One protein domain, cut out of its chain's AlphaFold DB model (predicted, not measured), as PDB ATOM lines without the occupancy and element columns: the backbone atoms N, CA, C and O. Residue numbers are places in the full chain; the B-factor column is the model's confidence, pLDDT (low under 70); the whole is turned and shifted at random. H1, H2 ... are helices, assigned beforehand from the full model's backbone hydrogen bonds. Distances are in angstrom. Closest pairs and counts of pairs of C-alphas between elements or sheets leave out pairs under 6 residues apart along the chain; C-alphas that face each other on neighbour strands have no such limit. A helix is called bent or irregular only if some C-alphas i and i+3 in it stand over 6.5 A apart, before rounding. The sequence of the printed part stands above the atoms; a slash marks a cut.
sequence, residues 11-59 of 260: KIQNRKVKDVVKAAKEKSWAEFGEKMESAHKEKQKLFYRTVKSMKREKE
ATOM      1  N   LYS A  11     116.421 123.988 121.955       92.81
ATOM      2  CA  LYS A  11     116.346 125.438 122.229       92.81
ATOM      3  C   LYS A  11     115.485 125.735 123.460       92.81
ATOM      4  O   LYS A  11     115.897 126.545 124.291       92.81
ATOM      5  N   ILE A  12     114.329 125.084 123.599       94.12
ATOM      6  CA  ILE A  12     113.407 125.261 124.732       94.12
ATOM      7  C   ILE A  12     114.072 124.846 126.051       94.12
ATOM      8  O   ILE A  12     114.064 125.626 127.006       94.12
ATOM      9  N   GLN A  13     114.699 123.668 126.117       91.62
ATOM     10  CA  GLN A  13     115.376 123.219 127.340       91.62
ATOM     11  C   GLN A  13     116.619 124.087 127.646       91.62
ATOM     12  O   GLN A  13     116.852 124.447 128.799       91.62
ATOM     13  N   ASN A  14     117.378 124.518 126.629       90.75
ATOM     14  CA  ASN A  14     118.534 125.417 126.783       90.75
ATOM     15  C   ASN A  14     118.128 126.815 127.306       90.75
ATOM     16  O   ASN A  14     118.847 127.386 128.125       90.75
ATOM     17  N   ARG A  15     116.955 127.345 126.913       93.81
ATOM     18  CA  ARG A  15     116.373 128.554 127.533       93.81
ATOM     19  C   ARG A  15     116.120 128.335 129.028       93.81
ATOM     20  O   ARG A  15     116.743 129.022 129.827       93.81
ATOM     21  N   LYS A  16     115.359 127.299 129.409       94.88
ATOM     22  CA  LYS A  16     115.087 126.973 130.828       94.88
ATOM     23  C   LYS A  16     116.369 126.842 131.661       94.88
ATOM     24  O   LYS A  16     116.442 127.375 132.764       94.88
ATOM     25  N   VAL A  17     117.401 126.172 131.136       93.31
ATOM     26  CA  VAL A  17     118.706 126.044 131.814       93.31
ATOM     27  C   VAL A  17     119.379 127.409 131.996       93.31
ATOM     28  O   VAL A  17     119.891 127.691 133.078       93.31
ATOM     29  N   LYS A  18     119.356 128.282 130.981       91.00
ATOM     30  CA  LYS A  18     119.879 129.655 131.091       91.00
ATOM     31  C   LYS A  18     119.106 130.488 132.110       91.00
ATOM     32  O   LYS A  18     119.744 131.208 132.872       91.00
ATOM     33  N   ASP A  19     117.786 130.352 132.165       94.44
ATOM     34  CA  ASP A  19     116.929 131.079 133.106       94.44
ATOM     35  C   ASP A  19     117.175 130.626 134.556       94.44
ATOM     36  O   ASP A  19     117.360 131.461 135.441       94.44
ATOM     37  N   VAL A  20     117.312 129.315 134.799       94.94
ATOM     38  CA  VAL A  20     117.705 128.764 136.112       94.94
ATOM     39  C   VAL A  20     119.115 129.216 136.511       94.94
ATOM     40  O   VAL A  20     119.326 129.644 137.645       94.94
ATOM     41  N   VAL A  21     120.086 129.188 135.590       92.69
ATOM     42  CA  VAL A  21     121.456 129.676 135.845       92.69
ATOM     43  C   VAL A  21     121.485 131.188 136.094       92.69
ATOM     44  O   VAL A  21     122.288 131.654 136.902       92.69
ATOM     45  N   LYS A  22     120.616 131.964 135.435       92.31
ATOM     46  CA  LYS A  22     120.445 133.400 135.681       92.31
ATOM     47  C   LYS A  22     119.888 133.638 137.089       92.31
ATOM     48  O   LYS A  22     120.548 134.316 137.870       92.31
ATOM     49  N   ALA A  23     118.767 133.008 137.443       93.12
ATOM     50  CA  ALA A  23     118.149 133.143 138.762       93.12
ATOM     51  C   ALA A  23     119.089 132.702 139.902       93.12
ATOM     52  O   ALA A  23     119.181 133.373 140.928       93.12
ATOM     53  N   ALA A  24     119.853 131.619 139.712       91.75
ATOM     54  CA  ALA A  24     120.857 131.169 140.678       91.75
ATOM     55  C   ALA A  24     122.004 132.184 140.861       91.75
ATOM     56  O   ALA A  24     122.455 132.408 141.985       91.75
ATOM     57  N   LYS A  25     122.453 132.838 139.778       88.00
ATOM     58  CA  LYS A  25     123.440 133.929 139.849       88.00
ATOM     59  C   LYS A  25     122.871 135.163 140.541       88.00
ATOM     60  O   LYS A  25     123.545 135.721 141.396       88.00
ATOM     61  N   GLU A  26     121.656 135.580 140.194       92.31
ATOM     62  CA  GLU A  26     120.988 136.743 140.792       92.31
ATOM     63  C   GLU A  26     120.773 136.543 142.298       92.31
ATOM     64  O   GLU A  26     121.152 137.410 143.085       92.31
ATOM     65  N   LYS A  27     120.310 135.356 142.716       93.12
ATOM     66  CA  LYS A  27     120.224 134.974 144.132       93.12
ATOM     67  C   LYS A  27     121.590 135.003 144.829       93.12
ATOM     68  O   LYS A  27     121.713 135.608 145.888       93.12
ATOM     69  N   SER A  28     122.625 134.410 144.229       89.44
ATOM     70  CA  SER A  28     123.975 134.404 144.811       89.44
ATOM     71  C   SER A  28     124.574 135.814 144.947       89.44
ATOM     72  O   SER A  28     125.255 136.098 145.932       89.44
ATOM     73  N   TRP A  29     124.287 136.720 144.004       82.00
ATOM     74  CA  TRP A  29     124.672 138.130 144.101       82.00
ATOM     75  C   TRP A  29     123.886 138.891 145.175       82.00
ATOM     76  O   TRP A  29     124.487 139.717 145.862       82.00
ATOM     77  N   ALA A  30     122.595 138.601 145.362       90.38
ATOM     78  CA  ALA A  30     121.786 139.185 146.433       90.38
ATOM     79  C   ALA A  30     122.287 138.751 147.823       90.38
ATOM     80  O   ALA A  30     122.630 139.605 148.637       90.38
ATOM     81  N   GLU A  31     122.458 137.444 148.053       90.94
ATOM     82  CA  GLU A  31     123.012 136.884 149.299       90.94
ATOM     83  C   GLU A  31     124.422 137.431 149.601       90.94
ATOM     84  O   GLU A  31     124.773 137.707 150.751       90.94
ATOM     85  N   PHE A  32     125.249 137.623 148.566       86.56
ATOM     86  CA  PHE A  32     126.552 138.272 148.706       86.56
ATOM     87  C   PHE A  32     126.430 139.765 149.055       86.56
ATOM     88  O   PHE A  32     127.198 140.258 149.882       86.56
ATOM     89  N   GLY A  33     125.467 140.473 148.458       86.31
ATOM     90  CA  GLY A  33     125.160 141.877 148.734       86.31
ATOM     91  C   GLY A  33     124.736 142.108 150.184       86.31
ATOM     92  O   GLY A  33     125.384 142.885 150.884       86.31
ATOM     93  N   GLU A  34     123.737 141.368 150.667       88.06
ATOM     94  CA  GLU A  34     123.276 141.405 152.064       88.06
ATOM     95  C   GLU A  34     124.423 141.114 153.041       88.06
ATOM     96  O   GLU A  34     124.669 141.861 153.990       88.06
ATOM     97  N   LYS A  35     125.205 140.061 152.766       84.31
ATOM     98  CA  LYS A  35     126.376 139.692 153.569       84.31
ATOM     99  C   LYS A  35     127.447 140.784 153.587       84.31
ATOM    100  O   LYS A  35     128.128 140.948 154.601       84.31
ATOM    101  N   MET A  36     127.605 141.533 152.496       83.25
ATOM    102  CA  MET A  36     128.508 142.681 152.424       83.25
ATOM    103  C   MET A  36     127.954 143.907 153.155       83.25
ATOM    104  O   MET A  36     128.732 144.598 153.807       83.25
ATOM    105  N   GLU A  37     126.646 144.161 153.125       83.75
ATOM    106  CA  GLU A  37     126.028 145.263 153.868       83.75
ATOM    107  C   GLU A  37     126.073 145.022 155.387       83.75
ATOM    108  O   GLU A  37     126.514 145.893 156.142       83.75
ATOM    109  N   SER A  38     125.743 143.814 155.849       81.38
ATOM    110  CA  SER A  38     125.900 143.431 157.260       81.38
ATOM    111  C   SER A  38     127.371 143.449 157.688       81.38
ATOM    112  O   SER A  38     127.702 143.964 158.756       81.38
ATOM    113  N   ALA A  39     128.300 143.005 156.829       79.00
ATOM    114  CA  ALA A  39     129.734 143.155 157.092       79.00
ATOM    115  C   ALA A  39     130.204 144.622 157.093       79.00
ATOM    116  O   ALA A  39     131.181 144.931 157.774       79.00
ATOM    117  N   HIS A  40     129.542 145.532 156.374       78.06
ATOM    118  CA  HIS A  40     129.826 146.967 156.439       78.06
ATOM    119  C   HIS A  40     129.369 147.568 157.776       78.06
ATOM    120  O   HIS A  40     130.119 148.327 158.386       78.06
ATOM    121  N   LYS A  41     128.182 147.184 158.263       76.81
ATOM    122  CA  LYS A  41     127.617 147.667 159.534       76.81
ATOM    123  C   LYS A  41     128.353 147.103 160.756       76.81
ATOM    124  O   LYS A  41     128.758 147.864 161.626       76.81
ATOM    125  N   GLU A  42     128.580 145.790 160.808       81.81
ATOM    126  CA  GLU A  42     129.176 145.123 161.978       81.81
ATOM    127  C   GLU A  42     130.712 145.079 161.964       81.81
ATOM    128  O   GLU A  42     131.358 145.096 163.010       81.81
ATOM    129  N   LYS A  43     131.317 144.881 160.785       82.56
ATOM    130  CA  LYS A  43     132.673 144.310 160.648       82.56
ATOM    131  C   LYS A  43     133.464 145.001 159.532       82.56
ATOM    132  O   LYS A  43     134.079 144.331 158.706       82.56
ATOM    133  N   GLN A  44     133.504 146.337 159.519       82.56
ATOM    134  CA  GLN A  44     134.100 147.154 158.439       82.56
ATOM    135  C   GLN A  44     135.463 146.660 157.909       82.56
ATOM    136  O   GLN A  44     135.694 146.671 156.697       82.56
ATOM    137  N   LYS A  45     136.364 146.169 158.777       81.81
ATOM    138  CA  LYS A  45     137.659 145.581 158.362       81.81
ATOM    139  C   LYS A  45     137.494 144.387 157.404       81.81
ATOM    140  O   LYS A  45     138.276 144.250 156.465       81.81
ATOM    141  N   LEU A  46     136.477 143.543 157.605       79.12
ATOM    142  CA  LEU A  46     136.122 142.435 156.712       79.12
ATOM    143  C   LEU A  46     135.560 142.952 155.382       79.12
ATOM    144  O   LEU A  46     136.030 142.519 154.333       79.12
ATOM    145  N   PHE A  47     134.623 143.905 155.422       85.69
ATOM    146  CA  PHE A  47     134.048 144.536 154.228       85.69
ATOM    147  C   PHE A  47     135.134 145.124 153.315       85.69
ATOM    148  O   PHE A  47     135.263 144.719 152.157       85.69
ATOM    149  N   TYR A  48     135.990 146.005 153.845       82.25
ATOM    150  CA  TYR A  48     137.067 146.619 153.063       82.25
ATOM    151  C   TYR A  48     138.108 145.598 152.582       82.25
ATOM    152  O   TYR A  48     138.638 145.755 151.481       82.25
ATOM    153  N   ARG A  49     138.367 144.518 153.337       82.81
ATOM    154  CA  ARG A  49     139.209 143.401 152.873       82.81
ATOM    155  C   ARG A  49     138.599 142.711 151.651       82.81
ATOM    156  O   ARG A  49     139.312 142.505 150.671       82.81
ATOM    157  N   THR A  50     137.300 142.410 151.677       81.50
ATOM    158  CA  THR A  50     136.596 141.777 150.551       81.50
ATOM    159  C   THR A  50     136.587 142.691 149.322       81.50
ATOM    160  O   THR A  50     137.061 142.273 148.265       81.50
ATOM    161  N   VAL A  51     136.200 143.968 149.459       82.81
ATOM    162  CA  VAL A  51     136.252 144.952 148.353       82.81
ATOM    163  C   VAL A  51     137.666 145.064 147.766       82.81
ATOM    164  O   VAL A  51     137.834 145.076 146.547       82.81
ATOM    165  N   LYS A  52     138.706 145.089 148.612       79.81
ATOM    166  CA  LYS A  52     140.112 145.155 148.175       79.81
ATOM    167  C   LYS A  52     140.592 143.866 147.499       79.81
ATOM    168  O   LYS A  52     141.492 143.941 146.667       79.81
ATOM    169  N   SER A  53     140.004 142.705 147.803       74.94
ATOM    170  CA  SER A  53     140.250 141.470 147.043       74.94
ATOM    171  C   SER A  53     139.516 141.426 145.700       74.94
ATOM    172  O   SER A  53     140.090 140.927 144.742       74.94
ATOM    173  N   MET A  54     138.314 142.005 145.593       73.19
ATOM    174  CA  MET A  54     137.559 142.082 144.330       73.19
ATOM    175  C   MET A  54     138.164 143.093 143.347       73.19
ATOM    176  O   MET A  54     138.249 142.819 142.158       73.19
ATOM    177  N   LYS A  55     138.632 144.251 143.840       67.88
ATOM    178  CA  LYS A  55     139.318 145.272 143.021       67.88
ATOM    179  C   LYS A  55     140.755 144.904 142.635       67.88
ATOM    180  O   LYS A  55     141.387 145.639 141.883       67.88
ATOM    181  N   ARG A  56     141.291 143.799 143.159       58.81
ATOM    182  CA  ARG A  56     142.537 143.215 142.667       58.81
ATOM    183  C   ARG A  56     142.212 142.329 141.474       58.81
ATOM    184  O   ARG A  56     141.994 141.129 141.631       58.81
ATOM    185  N   GLU A  57     142.301 142.912 140.281       50.97
ATOM    186  CA  GLU A  57     142.822 142.145 139.154       50.97
ATOM    187  C   GLU A  57     144.093 141.448 139.647       50.97
ATOM    188  O   GLU A  57     145.035 142.093 140.123       50.97
ATOM    189  N   LYS A  58     144.091 140.114 139.628       51.72
ATOM    190  CA  LYS A  58     145.309 139.353 139.869       51.72
ATOM    191  C   LYS A  58     146.164 139.504 138.622       51.72
ATOM    192  O   LYS A  58     146.145 138.641 137.749       51.72
ATOM    193  N   GLU A  59     146.935 140.590 138.567       49.47
ATOM    194  CA  GLU A  59     148.197 140.541 137.845       49.47
ATOM    195  C   GLU A  59     148.878 139.223 138.278       49.47
ATOM    196  O   GLU A  59     149.082 138.996 139.477       49.47
TER     197      GLU A  59
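AT A GLANCE: This is residues 11 to 59 of the 260 residues of an uncharacterized protein of Zootermopsis nevadensis (UniProt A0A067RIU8). One long straight helix, H1, makes the longest axis, and a much shorter helix, H2, folds back from its far end, giving a lopsided V with very unequal arms. Residues 11 to 34 of H1 stick out as the long arm, and residues 52 to 59, the end of H2 and a short tail, stick out from the short arm. The printed part has 49 residues with two named helices, H1 then H2, and no named strand; its class is all helix. It is extended, with a radius of gyration of the C-alphas of 15.5 A, and flat, spanning 46 by 30 by 7 A.

HOW THE PARTS SIT: H1, residues 11 to 42, touches H2, residues 44 to 54, with its residues 36 to 40 alone. The closest C-alphas of the two are those of His 40 and Phe 47, 5.4 A apart. The helices run opposite ways at a steep tilt of 37 degrees, only just past shallow, and form a helical hairpin. Their centres are 20.0 A apart. In H1 and H2 every O i to N i+4 pair is within hydrogen-bond range.

IN THESE COORDINATES: H1 runs from Lys 11, C-alpha at (116.346, 125.438, 122.229), to Glu 42, C-alpha at (129.176, 145.123, 161.978), a length of 46.2 A. H2 runs from Gln 44 to Met 54, whose C-alpha is at (137.559, 142.082, 144.330), a length of 15.4 A. Neither helix is bent.

THE WHOLE: The two C-alphas farthest apart are those of Lys 11 and Lys 45, at 46.5 A. The first and last printed C-alphas, those of Lys 11 and Glu 59, are 38.6 A apart. The printed part has no cut, and the link from H1 to H2, one residue, is tight. The mean pLDDT of the printed part is 83.4, and residues 55 to 59 are under 70.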